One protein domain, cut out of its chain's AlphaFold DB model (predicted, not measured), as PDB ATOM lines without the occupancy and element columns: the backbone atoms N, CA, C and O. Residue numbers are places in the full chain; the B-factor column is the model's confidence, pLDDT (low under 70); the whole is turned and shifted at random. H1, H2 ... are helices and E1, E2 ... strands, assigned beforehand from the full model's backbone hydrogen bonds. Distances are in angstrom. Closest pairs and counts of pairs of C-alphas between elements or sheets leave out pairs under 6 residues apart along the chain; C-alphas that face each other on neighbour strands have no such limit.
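This is residues 5 to 153 of the 689 residues of the protein "Non-specific serine/threonine protein kinase" of Planctomycetes bacterium (UniProt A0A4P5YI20). A strongly twisted sheet of five strands forms the middle of an elongated model, with a cluster of four helices, H1 to H4, at one end of its length and the longest helix, H5, at the other. The cluster is two helical hairpins, H1 with H2 and H3 with H4; H1 packs on E1 and E2, while H5 packs over the edge strand E4 and runs along it. The printed part has 149 residues, with five named helices and five named strands in the chain order H1 H2 H3 H4 E1 E2 E3 H5 E4 E5. The sheet runs E1 E2 E3 E5 E4, with antiparallel neighbours throughout, and the class is mixed, helices and strands. The whole is compact, with a radius of gyration of the C-alphas of 16.9 A, and its C-alphas span 53 by 34 by 28 A.

In the sheet, E1, residues 77 to 85, E2, residues 88 to 94, and E3, residues 100 to 106, form a meander, each strand the antiparallel neighbour of the one before. E1 bends by 79 degrees at residue 80. N 79 and O 92 are 2.8 A apart across E1 and E2, and N 91 and O 103 are 2.8 A apart across E2 and E3, both within hydrogen-bond range. E5, residues 147 to 152, is the antiparallel neighbour of E3, with N 104 and O 149 at 2.8 A. E4, residues 136 to 141, is an edge strand and forms a hairpin with E5, with N 148 and O 140 at 2.8 A. From edge to edge the strands' lines turn by 90 degrees. H5, residues 112 to 127, is on the sheet over E4 at a height of 9.3 A and runs along the strands, at 7 degrees to E4 on the local plane. The closest C-alphas of H5 and E4 are those of Arg 126 and Cys 136, 5.1 A apart. E3, H5 and E4 make a split strand-helix-strand unit, two strands running the same way with E5 between them, and its crossover is right-handed. H1, residues 5 to 15, is on the sheet over E1 and E2 at a height of 8.8 A; its closest C-alpha to E1 is that of Leu 9, 6.8 A from that of Val 80. H1 and H2, residues 21 to 33, touch at a shallow tilt of 21 degrees, opposite ways, with the C-alphas of Ala 10 and Ser 24 closest at 4.8 A. H3, residues 39 to 46, only grazes the sheet with its residues 39 to 40. H3 and H4, residues 55 to 62, touch at a shallow tilt of 12 degrees, opposite ways, with the C-alphas of Leu 46 and Cys 58 closest at 5.3 A. H1 and H5 are apart. Every O i to N i+4 pair is within hydrogen-bond range in H1, H3 and H4; H2 has 8 of 9 and H5 has 11 of 12.

E1 measures 19.7 A from first to last C-alpha, E2 18.8 A, E3 19.6 A, E5 17.2 A and E4 15.1 A. H5 measures 23.3 A, H2 18.8 A and H1 15.1 A, while H3 and H4 have eight residues each. H1 begins at C-alpha 5, (105.024, 220.570, 217.089). H5 begins at C-alpha 112, (113.926, 196.582, 192.223), and E5 ends at C-alpha 152, (101.788, 205.844, 215.549).

The two C-alphas farthest apart are those of Gly 52 and Ile 113, at 53.5 A. The printed part has no cut. The link from H4 to E1, residues 63 to 76, is long. The mean pLDDT of the printed part is 79.0, and 25 residues are under 70, among them residues 48 to 52, 84 to 87 and 107 to 117.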
ATOM      1  N   ILE A   5     103.615 220.395 217.444       74.38
ATOM      2  CA  ILE A   5     105.024 220.570 217.089       74.38
ATOM      3  C   ILE A   5     105.866 221.180 218.220       74.38
ATOM      4  O   ILE A   5     107.051 220.873 218.346       74.38
ATOM      5  N   ILE A   6     105.260 222.040 219.040       78.62
ATOM      6  CA  ILE A   6     105.921 222.747 220.137       78.62
ATOM      7  C   ILE A   6     106.044 221.819 221.344       78.62
ATOM      8  O   ILE A   6     107.135 221.711 221.902       78.62
ATOM      9  N   ASP A   7     104.966 221.114 221.696       75.50
ATOM     10  CA  ASP A   7     104.966 220.132 222.788       75.50
ATOM     11  C   ASP A   7     105.973 219.018 222.505       75.50
ATOM     12  O   ASP A   7     106.819 218.693 223.337       75.50
ATOM     13  N   ALA A   8     105.973 218.524 221.268       73.38
ATOM     14  CA  ALA A   8     106.954 217.563 220.805       73.38
ATOM     15  C   ALA A   8     108.395 218.071 220.916       73.38
ATOM     16  O   ALA A   8     109.267 217.363 221.426       73.38
ATOM     17  N   LEU A   9     108.679 219.293 220.444       82.88
ATOM     18  CA  LEU A   9     110.017 219.871 220.561       82.88
ATOM     19  C   LEU A   9     110.425 219.998 222.033       82.88
ATOM     20  O   LEU A   9     111.554 219.648 222.379       82.88
ATOM     21  N   ALA A  10     109.523 220.470 222.894       78.81
ATOM     22  CA  ALA A  10     109.760 220.617 224.322       78.81
ATOM     23  C   ALA A  10     110.086 219.266 224.974       78.81
ATOM     24  O   ALA A  10     111.075 219.154 225.711       78.81
ATOM     25  N   GLN A  11     109.324 218.225 224.650       73.88
ATOM     26  CA  GLN A  11     109.521 216.874 225.160       73.88
ATOM     27  C   GLN A  11     110.827 216.249 224.660       73.88
ATOM     28  O   GLN A  11     111.578 215.666 225.443       73.88
ATOM     29  N   ILE A  12     111.161 216.416 223.379       76.56
ATOM     30  CA  ILE A  12     112.416 215.909 222.802       76.56
ATOM     31  C   ILE A  12     113.614 216.667 223.379       76.56
ATOM     32  O   ILE A  12     114.635 216.057 223.705       76.56
ATOM     33  N   ALA A  13     113.494 217.981 223.573       76.44
ATOM     34  CA  ALA A  13     114.507 218.791 224.239       76.44
ATOM     35  C   ALA A  13     114.726 218.335 225.688       76.44
ATOM     36  O   ALA A  13     115.874 218.257 226.133       76.44
ATOM     37  N   ARG A  14     113.660 217.955 226.402       76.31
ATOM     38  CA  ARG A  14     113.749 217.338 227.731       76.31
ATOM     39  C   ARG A  14     114.435 215.970 227.679       76.31
ATOM     40  O   ARG A  14     115.388 215.745 228.424       76.31
ATOM     41  N   LYS A  15     114.030 215.085 226.761       65.94
ATOM     42  CA  LYS A  15     114.620 213.742 226.579       65.94
ATOM     43  C   LYS A  15     116.112 213.808 226.237       65.94
ATOM     44  O   LYS A  15     116.907 213.039 226.768       65.94
ATOM     45  N   ARG A  16     116.527 214.785 225.426       68.38
ATOM     46  CA  ARG A  16     117.940 215.055 225.095       68.38
ATOM     47  C   ARG A  16     118.685 215.871 226.158       68.38
ATOM     48  O   ARG A  16     119.812 216.297 225.909       68.38
ATOM     49  N   ARG A  17     118.075 216.096 227.330       70.75
ATOM     50  CA  ARG A  17     118.636 216.865 228.456       70.75
ATOM     51  C   ARG A  17     119.092 218.278 228.051       70.75
ATOM     52  O   ARG A  17     120.022 218.830 228.634       70.75
ATOM     53  N   LEU A  18     118.452 218.866 227.036       72.50
ATOM     54  CA  LEU A  18     118.643 220.267 226.644       72.50
ATOM     55  C   LEU A  18     117.917 221.202 227.614       72.50
ATOM     56  O   LEU A  18     118.403 222.295 227.902       72.50
ATOM     57  N   LEU A  19     116.756 220.759 228.099       74.50
ATOM     58  CA  LEU A  19     115.877 221.474 229.019       74.50
ATOM     59  C   LEU A  19     115.484 220.558 230.183       74.50
ATOM     60  O   LEU A  19     115.341 219.349 230.007       74.50
ATOM     61  N   ASP A  20     115.308 221.133 231.371       70.38
ATOM     62  CA  ASP A  20     114.635 220.457 232.486       70.38
ATOM     63  C   ASP A  20     113.104 220.525 232.312       70.38
ATOM     64  O   ASP A  20     112.614 221.147 231.367       70.38
ATOM     65  N   ARG A  21     112.346 219.846 233.187       67.81
ATOM     66  CA  ARG A  21     110.874 219.780 233.107       67.81
ATOM     67  C   ARG A  21     110.260 221.181 233.084       67.81
ATOM     68  O   ARG A  21     109.601 221.530 232.114       67.81
ATOM     69  N   ASP A  22     110.602 222.021 234.056       69.81
ATOM     70  CA  ASP A  22     110.038 223.369 234.159       69.81
ATOM     71  C   ASP A  22     110.379 224.263 232.961       69.81
ATOM     72  O   ASP A  22     109.609 225.159 232.615       69.81
ATOM     73  N   ARG A  23     111.566 224.117 232.361       75.06
ATOM     74  CA  ARG A  23     111.945 224.882 231.163       75.06
ATOM     75  C   ARG A  23     111.313 224.321 229.894       75.06
ATOM     76  O   ARG A  23     111.060 225.097 228.982       75.06
ATOM     77  N   SER A  24     111.082 223.012 229.832       74.69
ATOM     78  CA  SER A  24     110.360 222.346 228.746       74.69
ATOM     79  C   SER A  24     108.905 222.823 228.711       74.69
ATOM     80  O   SER A  24     108.471 223.361 227.695       74.69
ATOM     81  N   ASP A  25     108.218 222.793 229.856       73.19
ATOM     82  CA  ASP A  25     106.832 223.259 229.981       73.19
ATOM     83  C   ASP A  25     106.727 224.762 229.643       73.19
ATOM     84  O   ASP A  25     105.875 225.197 228.866       73.19
ATOM     85  N   ARG A  26     107.690 225.570 230.115       80.31
ATOM     86  CA  ARG A  26     107.763 227.004 229.787       80.31
ATOM     87  C   ARG A  26     108.117 227.296 228.330       80.31
ATOM     88  O   ARG A  26     107.718 228.349 227.836       80.31
ATOM     89  N   LEU A  27     108.862 226.426 227.641       81.81
ATOM     90  CA  LEU A  27     109.188 226.615 226.222       81.81
ATOM     91  C   LEU A  27     107.903 226.662 225.394       81.81
ATOM     92  O   LEU A  27     107.781 227.517 224.514       81.81
ATOM     93  N   ALA A  28     106.948 225.784 225.712       76.69
ATOM     94  CA  ALA A  28     105.700 225.689 224.980       76.69
ATOM     95  C   ALA A  28     104.833 226.942 225.141       76.69
ATOM     96  O   ALA A  28     104.382 227.527 224.152       76.69
ATOM     97  N   ASP A  29     104.690 227.424 226.376       80.06
ATOM     98  CA  ASP A  29     104.016 228.690 226.676       80.06
ATOM     99  C   ASP A  29     104.698 229.888 226.009       80.06
ATOM    100  O   ASP A  29     104.044 230.812 225.513       80.06
ATOM    101  N   TYR A  30     106.032 229.896 226.012       82.25
ATOM    102  CA  TYR A  30     106.816 231.007 225.497       82.25
ATOM    103  C   TYR A  30     106.742 231.098 223.968       82.25
ATOM    104  O   TYR A  30     106.591 232.195 223.427       82.25
ATOM    105  N   ALA A  31     106.764 229.961 223.273       81.50
ATOM    106  CA  ALA A  31     106.577 229.898 221.827       81.50
ATOM    107  C   ALA A  31     105.179 230.401 221.412       81.50
ATOM    108  O   ALA A  31     105.063 231.221 220.499       81.50
ATOM    109  N   ILE A  32     104.125 230.020 222.144       80.75
ATOM    110  CA  ILE A  32     102.754 230.497 221.883       80.75
ATOM    111  C   ILE A  32     102.626 232.002 222.095       80.75
ATOM    112  O   ILE A  32     102.057 232.693 221.250       80.75
ATOM    113  N   LYS A  33     103.178 232.535 223.192       83.31
ATOM    114  CA  LYS A  33     103.164 233.985 223.460       83.31
ATOM    115  C   LYS A  33     103.823 234.799 222.345       83.31
ATOM    116  O   LYS A  33     103.470 235.957 222.157       83.31
ATOM    117  N   ASN A  34     104.751 234.195 221.605       82.06
ATOM    118  CA  ASN A  34     105.435 234.811 220.472       82.06
ATOM    119  C   ASN A  34     104.802 234.473 219.107       82.06
ATOM    120  O   ASN A  34     105.390 234.778 218.074       82.06
ATOM    121  N   GLY A  35     103.603 233.877 219.088       81.69
ATOM    122  CA  GLY A  35     102.841 233.624 217.863       81.69
ATOM    123  C   GLY A  35     103.355 232.461 217.017       81.69
ATOM    124  O   GLY A  35     103.067 232.412 215.824       81.69
ATOM    125  N   VAL A  36     104.117 231.531 217.599       82.62
ATOM    126  CA  VAL A  36     104.598 230.347 216.878       82.62
ATOM    127  C   VAL A  36     103.440 229.372 216.658       82.62
ATOM    128  O   VAL A  36     102.920 228.805 217.618       82.62
ATOM    129  N   ALA A  37     103.049 229.163 215.397       77.81
ATOM    130  CA  ALA A  37     101.980 228.233 215.021       77.81
ATOM    131  C   ALA A  37     102.452 227.135 214.055       77.81
ATOM    132  O   ALA A  37     101.939 226.017 214.090       77.81
ATOM    133  N   THR A  38     103.441 227.433 213.210       78.50
ATOM    134  CA  THR A  38     103.975 226.515 212.196       78.50
ATOM    135  C   THR A  38     105.458 226.201 212.418       78.50
ATOM    136  O   THR A  38     106.157 226.890 213.164       78.50
ATOM    137  N   LEU A  39     105.980 225.180 211.724       78.81
ATOM    138  CA  LEU A  39     107.423 224.887 211.711       78.81
ATOM    139  C   LEU A  39     108.246 226.079 211.190       78.81
ATOM    140  O   LEU A  39     109.363 226.310 211.657       78.81
ATOM    141  N   ALA A  40     107.704 226.832 210.228       81.94
ATOM    142  CA  ALA A  40     108.352 228.023 209.689       81.94
ATOM    143  C   ALA A  40     108.444 229.127 210.754       81.94
ATOM    144  O   ALA A  40     109.530 229.665 210.970       81.94
ATOM    145  N   ASP A  41     107.354 229.381 211.486       84.81
ATOM    146  CA  ASP A  41     107.343 230.358 212.583       84.81
ATOM    147  C   ASP A  41     108.332 229.963 213.683       84.81
ATOM    148  O   ASP A  41     109.076 230.806 214.180       84.81
ATOM    149  N   LEU A  42     108.383 228.672 214.027       85.00
ATOM    150  CA  LEU A  42     109.274 228.133 215.055       85.00
ATOM    151  C   LEU A  42     110.746 228.329 214.677       85.00
ATOM    152  O   LEU A  42     111.548 228.744 215.512       85.00
ATOM    153  N   ARG A  43     111.094 228.094 213.406       86.56
ATOM    154  CA  ARG A  43     112.433 228.376 212.872       86.56
ATOM    155  C   ARG A  43     112.776 229.852 212.950       86.56
ATOM    156  O   ARG A  43     113.799 230.198 213.528       86.56
ATOM    157  N   THR A  44     111.926 230.716 212.398       86.56
ATOM    158  CA  THR A  44     112.158 232.168 212.399       86.56
ATOM    159  C   THR A  44     112.262 232.719 213.816       86.56
ATOM    160  O   THR A  44     113.035 233.641 214.078       86.56
ATOM    161  N   TRP A  45     111.497 232.155 214.746       85.75
ATOM    162  CA  TRP A  45     111.560 232.530 216.145       85.75
ATOM    163  C   TRP A  45     112.900 232.146 216.778       85.75
ATOM    164  O   TRP A  45     113.585 233.023 217.308       85.75
ATOM    165  N   LEU A  46     113.327 230.886 216.654       85.12
ATOM    166  CA  LEU A  46     114.605 230.419 217.200       85.12
ATOM    167  C   LEU A  46     115.833 231.079 216.539       85.12
ATOM    168  O   LEU A  46     116.840 231.269 217.213       85.12
ATOM    169  N   ASP A  47     115.750 231.469 215.263       82.44
ATOM    170  CA  ASP A  47     116.869 232.030 214.481       82.44
ATOM    171  C   ASP A  47     117.122 233.537 214.709       82.44
ATOM    172  O   ASP A  47     118.061 234.112 214.167       82.44
ATOM    173  N   GLY A  48     116.316 234.217 215.533       69.44
ATOM    174  CA  GLY A  48     116.588 235.633 215.826       69.44
ATOM    175  C   GLY A  48     115.530 236.430 216.585       69.44
ATOM    176  O   GLY A  48     115.739 237.622 216.813       69.44
ATOM    177  N   LYS A  49     114.402 235.827 216.984       59.44
ATOM    178  CA  LYS A  49     113.322 236.512 217.729       59.44
ATOM    179  C   LYS A  49     112.989 235.884 219.087       59.44
ATOM    180  O   LYS A  49     112.121 236.391 219.794       59.44
ATOM    181  N   ALA A  50     113.679 234.820 219.478       65.25
ATOM    182  CA  ALA A  50     113.512 234.140 220.755       65.25
ATOM    183  C   ALA A  50     114.161 234.927 221.909       65.25
ATOM    184  O   ALA A  50     115.159 234.502 222.493       65.25
ATOM    185  N   ALA A  51     113.612 236.102 222.235       59.12
ATOM    186  CA  ALA A  51     114.047 236.883 223.393       59.12
ATOM    187  C   ALA A  51     114.009 236.004 224.663       59.12
ATOM    188  O   ALA A  51     113.071 235.258 224.875       59.12
ATOM    189  N   GLY A  52     115.039 236.018 225.507       64.06
ATOM    190  CA  GLY A  52     115.052 235.213 226.742       64.06
ATOM    191  C   GLY A  52     115.473 233.740 226.607       64.06
ATOM    192  O   GLY A  52     115.717 233.108 227.635       64.06
ATOM    193  N   LEU A  53     115.652 233.203 225.393       72.12
ATOM    194  CA  LEU A  53     116.387 231.950 225.169       72.12
ATOM    195  C   LEU A  53     117.840 232.279 224.784       72.12
ATOM    196  O   LEU A  53     118.100 233.152 223.960       72.12
ATOM    197  N   GLY A  54     118.808 231.607 225.415       76.69
ATOM    198  CA  GLY A  54     120.225 231.812 225.101       76.69
ATOM    199  C   GLY A  54     120.560 231.353 223.672       76.69
ATOM    200  O   GLY A  54     120.010 230.344 223.225       76.69
ATOM    201  N   PRO A  55     121.489 232.021 222.960       77.56
ATOM    202  CA  PRO A  55     121.783 231.733 221.551       77.56
ATOM    203  C   PRO A  55     122.262 230.292 221.315       77.56
ATOM    204  O   PRO A  55     121.888 229.672 220.322       77.56
ATOM    205  N   GLU A  56     123.020 229.715 222.252       78.06
ATOM    206  CA  GLU A  56     123.446 228.310 222.179       78.06
ATOM    207  C   GLU A  56     122.273 227.330 222.279       78.06
ATOM    208  O   GLU A  56     122.221 226.335 221.557       78.06
ATOM    209  N   LEU A  57     121.304 227.608 223.154       80.06
ATOM    210  CA  LEU A  57     120.109 226.781 223.292       80.06
ATOM    211  C   LEU A  57     119.245 226.870 222.031       80.06
ATOM    212  O   LEU A  57     118.791 225.837 221.548       80.06
ATOM    213  N   CYS A  58     119.077 228.067 221.460       83.50
ATOM    214  CA  CYS A  58     118.377 228.251 220.190       83.50
ATOM    215  C   CYS A  58     119.024 227.441 219.060       83.50
ATOM    216  O   CYS A  58     118.322 226.722 218.357       83.50
ATOM    217  N   GLN A  59     120.354 227.475 218.939       83.50
ATOM    218  CA  GLN A  59     121.087 226.666 217.958       83.50
ATOM    219  C   GLN A  59     120.897 225.159 218.181       83.50
ATOM    220  O   GLN A  59     120.647 224.415 217.232       83.50
ATOM    221  N   ARG A  60     120.933 224.690 219.435       84.44
ATOM    222  CA  ARG A  60     120.681 223.274 219.756       84.44
ATOM    223  C   ARG A  60     119.248 222.850 219.432       84.44
ATOM    224  O   ARG A  60     119.063 221.751 218.921       84.44
ATOM    225  N   LEU A  61     118.255 223.702 219.700       84.88
ATOM    226  CA  LEU A  61     116.849 223.451 219.362       84.88
ATOM    227  C   LEU A  61     116.616 223.477 217.844       84.88
ATOM    228  O   LEU A  61     115.923 222.605 217.331       84.88
ATOM    229  N   LEU A  62     117.243 224.405 217.112       86.50
ATOM    230  CA  LEU A  62     117.226 224.434 215.644       86.50
ATOM    231  C   LEU A  62     117.811 223.153 215.047       86.50
ATOM    232  O   LEU A  62     117.245 222.613 214.101       86.50
ATOM    233  N   GLY A  63     118.888 222.628 215.637       85.50
ATOM    234  CA  GLY A  63     119.485 221.350 215.246       85.50
ATOM    235  C   GLY A  63     118.582 220.131 215.473       85.50
ATOM    236  O   GLY A  63     118.857 219.064 214.925       85.50
ATOM    237  N   LEU A  64     117.503 220.262 216.254       84.88
ATOM    238  CA  LEU A  64     116.476 219.224 216.360       84.88
ATOM    239  C   LEU A  64     115.450 219.300 215.234       84.88
ATOM    240  O   LEU A  64     114.787 218.304 214.981       84.88
ATOM    241  N   LEU A  65     115.269 220.439 214.569       87.75
ATOM    242  CA  LEU A  65     114.218 220.588 213.565       87.75
ATOM    243  C   LEU A  65     114.590 219.896 212.248       87.75
ATOM    244  O   LEU A  65     115.727 219.965 211.781       87.75
ATOM    245  N   ALA A  66     113.606 219.266 211.610       84.44
ATOM    246  CA  ALA A  66     113.768 218.591 210.326       84.44
ATOM    247  C   ALA A  66     114.164 219.581 209.227       84.44
ATOM    248  O   ALA A  66     113.450 220.576 209.104       84.44
ATOM    249  N   PRO A  67     115.255 219.365 208.456       83.69
ATOM    250  CA  PRO A  67     115.780 220.321 207.472       83.69
ATOM    251  C   PRO A  67     114.702 220.912 206.558       83.69
ATOM    252  O   PRO A  67     113.732 220.239 206.225       83.69
ATOM    253  N   ALA A  68     114.842 222.184 206.174       77.69
ATOM    254  CA  ALA A  68     113.819 222.878 205.382       77.69
ATOM    255  C   ALA A  68     113.646 222.289 203.968       77.69
ATOM    256  O   ALA A  68     112.585 222.434 203.370       77.69
ATOM    257  N   ASP A  69     114.685 221.634 203.459       80.69
ATOM    258  CA  ASP A  69     114.753 220.930 202.181       80.69
ATOM    259  C   ASP A  69     114.382 219.440 202.283       80.69
ATOM    260  O   ASP A  69     114.369 218.749 201.265       80.69
ATOM    261  N   LEU A  70     114.072 218.931 203.484       82.62
ATOM    262  CA  LEU A  70     113.676 217.537 203.654       82.62
ATOM    263  C   LEU A  70     112.331 217.297 202.940       82.62
ATOM    264  O   LEU A  70     111.361 218.012 203.222       82.62
ATOM    265  N   PRO A  71     112.240 216.308 202.031       77.31
ATOM    266  CA  PRO A  71     111.001 216.036 201.323       77.31
ATOM    267  C   PRO A  71     109.910 215.549 202.280       77.31
ATOM    268  O   PRO A  71     110.182 214.978 203.338       77.31
ATOM    269  N   ALA A  72     108.655 215.757 201.887       84.44
ATOM    270  CA  ALA A  72     107.530 215.138 202.574       84.44
ATOM    271  C   ALA A  72     107.548 213.617 202.356       84.44
ATOM    272  O   ALA A  72     107.890 213.124 201.279       84.44
ATOM    273  N   PHE A  73     107.129 212.877 203.378       88.62
ATOM    274  CA  PHE A  73     106.985 211.429 203.327       88.62
ATOM    275  C   PHE A  73     105.521 211.112 203.037       88.62
ATOM    276  O   PHE A  73     104.701 211.049 203.950       88.62
ATOM    277  N   GLY A  74     105.156 211.033 201.756       87.69
ATOM    278  CA  GLY A  74     103.749 210.956 201.354       87.69
ATOM    279  C   GLY A  74     102.971 212.185 201.835       87.69
ATOM    280  O   GLY A  74     103.307 213.314 201.483       87.69
ATOM    281  N   ASN A  75     101.952 211.974 202.671       88.88
ATOM    282  CA  ASN A  75     101.148 213.056 203.257       88.88
ATOM    283  C   ASN A  75     101.741 213.646 204.549       88.88
ATOM    284  O   ASN A  75     101.133 214.542 205.138       88.88
ATOM    285  N   TYR A  76     102.884 213.137 205.017       90.31
ATOM    286  CA  TYR A  76     103.449 213.465 206.322       90.31
ATOM    287  C   TYR A  76     104.620 214.438 206.194       90.31
ATOM    288  O   TYR A  76     105.621 214.163 205.529       90.31
ATOM    289  N   GLN A  77     104.512 215.576 206.876       88.62
ATOM    290  CA  GLN A  77     105.576 216.565 206.961       88.62
ATOM    291  C   GLN A  77     106.386 216.341 208.236       88.62
ATOM    292  O   GLN A  77     105.839 216.378 209.337       88.62
ATOM    293  N   ALA A  78     107.688 216.098 208.090       88.94
ATOM    294  CA  ALA A  78     108.592 215.946 209.222       88.94
ATOM    295  C   ALA A  78     108.887 217.296 209.889       88.94
ATOM    296  O   ALA A  78     109.062 218.319 209.228       88.94
ATOM    297  N   PHE A  79     108.975 217.271 211.215       85.75
ATOM    298  CA  PHE A  79     109.147 218.458 212.046       85.75
ATOM    299  C   PHE A  79     110.392 218.395 212.914       85.75
ATOM    300  O   PHE A  79     111.138 219.369 212.978       85.75
ATOM    301  N   VAL A  80     110.608 217.263 213.592       86.12
ATOM    302  CA  VAL A  80     111.677 217.100 214.582       86.12
ATOM    303  C   VAL A  80     112.427 215.801 214.325       86.12
ATOM    304  O   VAL A  80     111.831 214.749 214.117       86.12
ATOM    305  N   HIS A  81     113.749 215.871 214.345       83.88
ATOM    306  CA  HIS A  81     114.646 214.737 214.292       83.88
ATOM    307  C   HIS A  81     114.686 214.021 215.648       83.88
ATOM    308  O   HIS A  81     115.111 214.589 216.658       83.88
ATOM    309  N   LEU A  82     114.278 212.754 215.667       78.06
ATOM    310  CA  LEU A  82     114.252 211.932 216.874       78.06
ATOM    311  C   LEU A  82     115.579 211.203 217.079       78.06
ATOM    312  O   LEU A  82     116.171 211.319 218.157       78.06
ATOM    313  N   ALA A  83     116.078 210.506 216.057       70.88
ATOM    314  CA  ALA A  83     117.298 209.709 216.153       70.88
ATOM    315  C   ALA A  83     117.911 209.384 214.783       70.88
ATOM    316  O   ALA A  83     117.192 209.111 213.821       70.88
ATOM    317  N   ASP A  84     119.242 209.301 214.747       67.25
ATOM    318  CA  ASP A  84     119.983 208.639 213.675       67.25
ATOM    319  C   ASP A  84     120.206 207.173 214.068       67.25
ATOM    320  O   ASP A  84     120.796 206.875 215.108       67.25
ATOM    321  N   GLY A  85     119.738 206.241 213.243       56.41
ATOM    322  CA  GLY A  85     120.004 204.813 213.378       56.41
ATOM    323  C   GLY A  85     120.826 204.311 212.199       56.41
ATOM    324  O   GLY A  85     120.842 204.898 211.118       56.41
ATOM    325  N   GLY A  86     121.505 203.176 212.347       53.56
ATOM    326  CA  GLY A  86     122.289 202.678 211.219       53.56
ATOM    327  C   GLY A  86     121.439 202.121 210.054       53.56
ATOM    328  O   GLY A  86     121.966 201.999 208.944       53.56
ATOM    329  N   MET A  87     120.132 201.900 210.271       56.56
ATOM    330  CA  MET A  87     119.134 201.591 209.233       56.56
ATOM    331  C   MET A  87     118.542 202.838 208.549       56.56
ATOM    332  O   MET A  87     118.004 202.699 207.458       56.56
ATOM    333  N   GLY A  88     118.685 204.040 209.122       70.31
ATOM    334  CA  GLY A  88     118.156 205.298 208.578       70.31
ATOM    335  C   GLY A  88     117.781 206.304 209.675       70.31
ATOM    336  O   GLY A  88     118.258 206.179 210.803       70.31
ATOM    337  N   ARG A  89     116.978 207.324 209.359       82.06
ATOM    338  CA  ARG A  89     116.648 208.427 210.284       82.06
ATOM    339  C   ARG A  89     115.226 208.305 210.805       82.06
ATOM    340  O   ARG A  89     114.341 207.833 210.101       82.06
ATOM    341  N   VAL A  90     114.999 208.768 212.027       85.50
ATOM    342  CA  VAL A  90     113.679 208.770 212.659       85.50
ATOM    343  C   VAL A  90     113.240 210.206 212.889       85.50
ATOM    344  O   VAL A  90     113.969 211.008 213.478       85.50
ATOM    345  N   TRP A  91     112.034 210.518 212.442       87.31
ATOM    346  CA  TRP A  91     111.441 211.845 212.488       87.31
ATOM    347  C   TRP A  91     110.101 211.796 213.201       87.31
ATOM    348  O   TRP A  91     109.349 210.837 213.057       87.31
ATOM    349  N   LEU A  92     109.776 212.860 213.916       88.56
ATOM    350  CA  LEU A  92     108.405 213.164 214.272       88.56
ATOM    351  C   LEU A  92     107.776 213.982 213.144       88.56
ATOM    352  O   LEU A  92     108.379 214.952 212.679       88.56
ATOM    353  N   ALA A  93     106.580 213.600 212.723       90.25
ATOM    354  CA  ALA A  93     105.865 214.204 211.610       90.25
ATOM    355  C   ALA A  93     104.361 214.286 211.902       90.25
ATOM    356  O   ALA A  93     103.877 213.721 212.880       90.25
ATOM    357  N   ALA A  94     103.611 214.961 211.038       87.56
ATOM    358  CA  ALA A  94     102.153 214.858 210.981       87.56
ATOM    359  C   ALA A  94     101.653 215.146 209.566       87.56
ATOM    360  O   ALA A  94     102.338 215.779 208.759       87.56
ATOM    361  N   ALA A  95     100.438 214.690 209.277       86.38
ATOM    362  CA  ALA A  95      99.685 215.186 208.134       86.38
ATOM    363  C   ALA A  95      99.119 216.586 208.435       86.38
ATOM    364  O   ALA A  95      99.039 216.982 209.596       86.38
ATOM    365  N   LYS A  96      98.692 217.312 207.391       75.25
ATOM    366  CA  LYS A  96      98.249 218.721 207.451       75.25
ATOM    367  C   LYS A  96      97.257 219.047 208.585       75.25
ATOM    368  O   LYS A  96      97.336 220.140 209.125       75.25
ATOM    369  N   ASP A  97      96.413 218.094 208.980       76.19
ATOM    370  CA  ASP A  97      95.479 218.197 210.115       76.19
ATOM    371  C   ASP A  97      95.405 216.870 210.910       76.19
ATOM    372  O   ASP A  97      94.374 216.508 211.475       76.19
ATOM    373  N   GLY A  98      96.484 216.079 210.875       78.69
ATOM    374  CA  GLY A  98      96.543 214.744 211.474       78.69
ATOM    375  C   GLY A  98      97.204 214.719 212.856       78.69
ATOM    376  O   GLY A  98      97.874 215.680 213.238       78.69
ATOM    377  N   PRO A  99      97.065 213.611 213.606       84.88
ATOM    378  CA  PRO A  99      97.839 213.408 214.825       84.88
ATOM    379  C   PRO A  99      99.340 213.325 214.516       84.88
ATOM    380  O   PRO A  99      99.749 213.089 213.373       84.88
ATOM    381  N   LEU A 100     100.158 213.482 215.559       87.69
ATOM    382  CA  LEU A 100     101.588 213.204 215.474       87.69
ATOM    383  C   LEU A 100     101.825 211.734 215.107       87.69
ATOM    384  O   LEU A 100     101.129 210.831 215.573       87.69
ATOM    385  N   VAL A 101     102.838 211.511 214.279       91.00
ATOM    386  CA  VAL A 101     103.304 210.195 213.840       91.00
ATOM    387  C   VAL A 101     104.827 210.149 213.862       91.00
ATOM    388  O   VAL A 101     105.500 211.180 213.800       91.00
ATOM    389  N   VAL A 102     105.382 208.942 213.901       90.12
ATOM    390  CA  VAL A 102     106.817 208.715 213.736       90.12
ATOM    391  C   VAL A 102     107.081 208.234 212.316       90.12
ATOM    392  O   VAL A 102     106.514 207.237 211.884       90.12
ATOM    393  N   VAL A 103     107.964 208.919 211.594       89.25
ATOM    394  CA  VAL A 103     108.439 208.497 210.274       89.25
ATOM    395  C   VAL A 103     109.853 207.958 210.395       89.25
ATOM    396  O   VAL A 103     110.782 208.683 210.747       89.25
ATOM    397  N   LYS A 104     110.029 206.680 210.072       86.44
ATOM    398  CA  LYS A 104     111.327 206.010 210.024       86.44
ATOM    399  C   LYS A 104     111.743 205.859 208.571       86.44
ATOM    400  O   LYS A 104     111.108 205.114 207.831       86.44
ATOM    401  N   THR A 105     112.795 206.560 208.166       82.25
ATOM    402  CA  THR A 105     113.411 206.366 206.854       82.25
ATOM    403  C   THR A 105     114.366 205.188 206.906       82.25
ATOM    404  O   THR A 105     115.006 204.926 207.928       82.25
ATOM    405  N   LEU A 106     114.469 204.480 205.792       73.81
ATOM    406  CA  LEU A 106     115.384 203.375 205.591       73.81
ATOM    407  C   LEU A 106     116.360 203.759 204.480       73.81
ATOM    408  O   LEU A 106     115.995 204.434 203.517       73.81
ATOM    409  N   LYS A 107     117.632 203.381 204.620       64.94
ATOM    410  CA  LYS A 107     118.634 203.679 203.589       64.94
ATOM    411  C   LYS A 107     118.234 203.016 202.271       64.94
ATOM    412  O   LYS A 107     118.165 201.791 202.197       64.94
ATOM    413  N   SER A 108     118.035 203.849 201.247       56.72
ATOM    414  CA  SER A 108     117.709 203.431 199.884       56.72
ATOM    415  C   SER A 108     118.674 202.349 199.397       56.72
ATOM    416  O   SER A 108     119.898 202.487 199.495       56.72
ATOM    417  N   THR A 109     118.126 201.260 198.860       53.50
ATOM    418  CA  THR A 109     118.904 200.297 198.082       53.50
ATOM    419  C   THR A 109     118.311 200.221 196.686       53.50
ATOM    420  O   THR A 109     117.171 199.824 196.504       53.50
ATOM    421  N   THR A 110     119.108 200.585 195.684       54.44
ATOM    422  CA  THR A 110     118.736 200.788 194.270       54.44
ATOM    423  C   THR A 110     118.302 199.519 193.506       54.44
ATOM    424  O   THR A 110     118.410 199.457 192.284       54.44
ATOM    425  N   ASN A 111     117.838 198.467 194.189       61.66
ATOM    426  CA  ASN A 111     117.506 197.180 193.582       61.66
ATOM    427  C   ASN A 111     115.989 196.912 193.611       61.66
ATOM    428  O   ASN A 111     115.424 196.656 194.672       61.66
ATOM    429  N   LEU A 112     115.362 196.854 192.430       59.78
ATOM    430  CA  LEU A 112     113.926 196.582 192.223       59.78
ATOM    431  C   LEU A 112     113.413 195.297 192.911       59.78
ATOM    432  O   LEU A 112     112.238 195.200 193.260       59.78
ATOM    433  N   ILE A 113     114.275 194.292 193.129       58.66
ATOM    434  CA  ILE A 113     113.911 193.057 193.849       58.66
ATOM    435  C   ILE A 113     113.737 193.321 195.353       58.66
ATOM    436  O   ILE A 113     112.913 192.669 195.991       58.66
ATOM    437  N   ARG A 114     114.490 194.268 195.925       62.72
ATOM    438  CA  ARG A 114     114.361 194.667 197.335       62.72
ATOM    439  C   ARG A 114     113.148 195.566 197.563       62.72
ATOM    440  O   ARG A 114     112.480 195.380 198.569       62.72
ATOM    441  N   GLN A 115     112.791 196.417 196.603       65.44
ATOM    442  CA  GLN A 115     111.599 197.271 196.687       65.44
ATOM    443  C   GLN A 115     110.299 196.460 196.829       65.44
ATOM    444  O   GLN A 115     109.534 196.666 197.763       65.44
ATOM    445  N   ARG A 116     110.101 195.430 195.993       65.12
ATOM    446  CA  ARG A 116     108.936 194.523 196.118       65.12
ATOM    447  C   ARG A 116     108.904 193.745 197.438       65.12
ATOM    448  O   ARG A 116     107.839 193.309 197.871       65.12
ATOM    449  N   ARG A 117     110.069 193.505 198.052       65.38
ATOM    450  CA  ARG A 117     110.154 192.880 199.382       65.38
ATOM    451  C   ARG A 117     109.767 193.874 200.464       65.38
ATOM    452  O   ARG A 117     108.950 193.519 201.302       65.38
ATOM    453  N   PHE A 118     110.273 195.103 200.379       71.06
ATOM    454  CA  PHE A 118     109.921 196.181 201.293       71.06
ATOM    455  C   PHE A 118     108.413 196.453 201.288       71.06
ATOM    456  O   PHE A 118     107.794 196.436 202.344       71.06
ATOM    457  N   GLU A 119     107.782 196.578 200.120       71.38
ATOM    458  CA  GLU A 119     106.324 196.755 200.012       71.38
ATOM    459  C   GLU A 119     105.543 195.627 200.709       71.38
ATOM    460  O   GLU A 119     104.599 195.880 201.461       71.38
ATOM    461  N   ARG A 120     105.970 194.373 200.515       70.00
ATOM    462  CA  ARG A 120     105.361 193.206 201.170       70.00
ATOM    463  C   ARG A 120     105.572 193.219 202.684       70.00
ATOM    464  O   ARG A 120     104.684 192.832 203.439       70.00
ATOM    465  N   GLU A 121     106.737 193.656 203.129       69.06
ATOM    466  CA  GLU A 121     107.103 193.831 204.531       69.06
ATOM    467  C   GLU A 121     106.289 194.939 205.215       69.06
ATOM    468  O   GLU A 121     105.770 194.727 206.315       69.06
ATOM    469  N   VAL A 122     106.093 196.083 204.551       75.44
ATOM    470  CA  VAL A 122     105.183 197.143 205.004       75.44
ATOM    471  C   VAL A 122     103.765 196.594 205.124       75.44
ATOM    472  O   VAL A 122     103.106 196.806 206.141       75.44
ATOM    473  N   GLU A 123     103.293 195.831 204.135       79.56
ATOM    474  CA  GLU A 123     101.953 195.240 204.166       79.56
ATOM    475  C   GLU A 123     101.773 194.257 205.336       79.56
ATOM    476  O   GLU A 123     100.754 194.295 206.027       79.56
ATOM    477  N   ILE A 124     102.765 193.398 205.597       78.19
ATOM    478  CA  ILE A 124     102.762 192.486 206.752       78.19
ATOM    479  C   ILE A 124     102.746 193.283 208.059       78.19
ATOM    480  O   ILE A 124     101.974 192.972 208.963       78.19
ATOM    481  N   THR A 125     103.539 194.348 208.142       79.56
ATOM    482  CA  THR A 125     103.611 195.195 209.338       79.56
ATOM    483  C   THR A 125     102.295 195.919 209.598       79.56
ATOM    484  O   THR A 125     101.838 195.986 210.733       79.56
ATOM    485  N   ARG A 126     101.618 196.396 208.551       83.88
ATOM    486  CA  ARG A 126     100.281 196.999 208.669       83.88
ATOM    487  C   ARG A 126      99.219 196.004 209.138       83.88
ATOM    488  O   ARG A 126      98.228 196.416 209.738       83.88
ATOM    489  N   LYS A 127      99.407 194.703 208.884       86.75
ATOM    490  CA  LYS A 127      98.530 193.635 209.400       86.75
ATOM    491  C   LYS A 127      98.764 193.344 210.886       86.75
ATOM    492  O   LYS A 127      97.873 192.776 211.516       86.75
ATOM    493  N   LEU A 128      99.899 193.756 211.461       87.12
ATOM    494  CA  LEU A 128     100.158 193.685 212.903       87.12
ATOM    495  C   LEU A 128      99.357 194.771 213.633       87.12
ATOM    496  O   LEU A 128      99.876 195.815 214.016       87.12
ATOM    497  N   ASN A 129      98.063 194.517 213.814       86.56
ATOM    498  CA  ASN A 129      97.170 195.370 214.585       86.56
ATOM    499  C   ASN A 129      96.815 194.680 215.908       86.56
ATOM    500  O   ASN A 129      95.963 193.793 215.943       86.56
ATOM    501  N   HIS A 130      97.488 195.073 216.987       93.88
ATOM    502  CA  HIS A 130      97.316 194.501 218.321       93.88
ATOM    503  C   HIS A 130      97.444 195.607 219.380       93.88
ATOM    504  O   HIS A 130      98.295 196.477 219.212       93.88
ATOM    505  N   PRO A 131      96.675 195.586 220.489       93.44
ATOM    506  CA  PRO A 131      96.740 196.615 221.535       93.44
ATOM    507  C   PRO A 131      98.109 196.769 222.217       93.44
ATOM    508  O   PRO A 131      98.334 197.773 222.881       93.44
ATOM    509  N   ASN A 132      99.005 195.789 222.066       95.69
ATOM    510  CA  ASN A 132     100.369 195.805 222.608       95.69
ATOM    511  C   ASN A 132     101.456 195.945 221.528       95.69
ATOM    512  O   ASN A 132     102.621 195.672 221.801       95.69
ATOM    513  N   ILE A 133     101.099 196.336 220.301       94.25
ATOM    514  CA  ILE A 133     102.041 196.595 219.203       94.25
ATOM    515  C   ILE A 133     101.856 198.031 218.729       94.25
ATOM    516  O   ILE A 133     100.729 198.438 218.459       94.25
ATOM    517  N   VAL A 134     102.961 198.763 218.568       91.62
ATOM    518  CA  VAL A 134     102.939 200.077 217.919       91.62
ATOM    519  C   VAL A 134     102.474 199.918 216.477       91.62
ATOM    520  O   VAL A 134     103.106 199.233 215.667       91.62
ATOM    521  N   ARG A 135     101.357 200.558 216.150       90.62
ATOM    522  CA  ARG A 135     100.695 200.420 214.856       90.62
ATOM    523  C   ARG A 135     101.508 201.059 213.739       90.62
ATOM    524  O   ARG A 135     101.874 202.233 213.803       90.62
ATOM    525  N   CYS A 136     101.689 200.310 212.655       89.62
ATOM    526  CA  CYS A 136     102.103 200.870 211.376       89.62
ATOM    527  C   CYS A 136     100.882 201.441 210.650       89.62
ATOM    528  O   CYS A 136      99.913 200.732 210.367       89.62
ATOM    529  N   LEU A 137     100.925 202.744 210.390       89.25
ATOM    530  CA  LEU A 137      99.835 203.507 209.792       89.25
ATOM    531  C   LEU A 137      99.953 203.536 208.268       89.25
ATOM    532  O   LEU A 137      98.961 203.331 207.569       89.25
ATOM    533  N   ASP A 138     101.167 203.767 207.771       89.00
ATOM    534  CA  ASP A 138     101.454 203.931 206.349       89.00
ATOM    535  C   ASP A 138     102.922 203.593 206.038       89.00
ATOM    536  O   ASP A 138     103.729 203.357 206.941       89.00
ATOM    537  N   GLY A 139     103.284 203.574 204.761       87.50
ATOM    538  CA  GLY A 139     104.660 203.420 204.306       87.50
ATOM    539  C   GLY A 139     104.760 203.487 202.788       87.50
ATOM    540  O   GLY A 139     103.781 203.248 202.082       87.50
ATOM    541  N   GLY A 140     105.944 203.809 202.281       85.12
ATOM    542  CA  GLY A 140     106.171 203.943 200.846       85.12
ATOM    543  C   GLY A 140     107.561 204.461 200.515       85.12
ATOM    544  O   GLY A 140     108.470 204.386 201.338       85.12
ATOM    545  N   GLU A 141     107.706 205.008 199.311       83.81
ATOM    546  CA  GLU A 141     108.942 205.625 198.823       83.81
ATOM    547  C   GLU A 141     108.806 207.156 198.854       83.81
ATOM    548  O   GLU A 141     107.795 207.721 198.424       83.81
ATOM    549  N   ALA A 142     109.799 207.838 199.421       82.50
ATOM    550  CA  ALA A 142     109.908 209.292 199.410       82.50
ATOM    551  C   ALA A 142     110.389 209.789 198.039       82.50
ATOM    552  O   ALA A 142     110.955 209.038 197.250       82.50
ATOM    553  N   SER A 143     110.233 211.084 197.748       77.38
ATOM    554  CA  SER A 143     110.622 211.647 196.443       77.38
ATOM    555  C   SER A 143     112.120 211.555 196.126       77.38
ATOM    556  O   SER A 143     112.512 211.734 194.977       77.38
ATOM    557  N   ASP A 144     112.960 211.322 197.135       75.00
ATOM    558  CA  ASP A 144     114.403 211.110 196.994       75.00
ATOM    559  C   ASP A 144     114.788 209.625 196.805       75.00
ATOM    560  O   ASP A 144     115.974 209.301 196.755       75.00
ATOM    561  N   GLY A 145     113.801 208.726 196.691       75.94
ATOM    562  CA  GLY A 145     113.996 207.283 196.538       75.94
ATOM    563  C   GLY A 145     114.295 206.543 197.846       75.94
ATOM    564  O   GLY A 145     114.736 205.391 197.812       75.94
ATOM    565  N   SER A 146     114.128 207.193 199.003       76.62
ATOM    566  CA  SER A 146     114.252 206.546 200.311       76.62
ATOM    567  C   SER A 146     112.940 205.891 200.723       76.62
ATOM    568  O   SER A 146     111.890 206.530 200.728       76.62
ATOM    569  N   ASP A 147     113.011 204.642 201.162       81.69
ATOM    570  CA  ASP A 147     111.877 203.956 201.772       81.69
ATOM    571  C   ASP A 147     111.551 204.566 203.144       81.69
ATOM    572  O   ASP A 147     112.450 204.929 203.913       81.69
ATOM    573  N   TYR A 148     110.268 204.667 203.479       85.81
ATOM    574  CA  TYR A 148     109.816 205.137 204.784       85.81
ATOM    575  C   TYR A 148     108.656 204.311 205.339       85.81
ATOM    576  O   TYR A 148     107.815 203.778 204.614       85.81
ATOM    577  N   LEU A 149     108.604 204.251 206.666       87.38
ATOM    578  CA  LEU A 149     107.519 203.677 207.452       87.38
ATOM    579  C   LEU A 149     106.931 204.749 208.359       87.38
ATOM    580  O   LEU A 149     107.672 205.498 208.997       87.38
ATOM    581  N   VAL A 150     105.605 204.786 208.446       90.06
ATOM    582  CA  VAL A 150     104.861 205.677 209.334       90.06
ATOM    583  C   VAL A 150     104.244 204.855 210.451       90.06
ATOM    584  O   VAL A 150     103.458 203.937 210.213       90.06
ATOM    585  N   LEU A 151     104.610 205.192 211.678       90.88
ATOM    586  CA  LEU A 151     104.178 204.540 212.905       90.88
ATOM    587  C   LEU A 151     103.356 205.521 213.736       90.88
ATOM    588  O   LEU A 151     103.557 206.737 213.657       90.88
ATOM    589  N   GLU A 152     102.440 205.006 214.549       89.75
ATOM    590  CA  GLU A 152     101.788 205.844 215.549       89.75
ATOM    591  C   GLU A 152     102.822 206.437 216.513       89.75
ATOM    592  O   GLU A 152     103.822 205.807 216.866       89.75
ATOM    593  N   TYR A 153     102.597 207.686 216.908       87.56
ATOM    594  CA  TYR A 153     103.414 208.321 217.925       87.56
ATOM    595  C   TYR A 153     102.954 207.871 219.312       87.56
ATOM    596  O   TYR A 153     101.778 207.996 219.649       87.56
TER     597      TYR A 153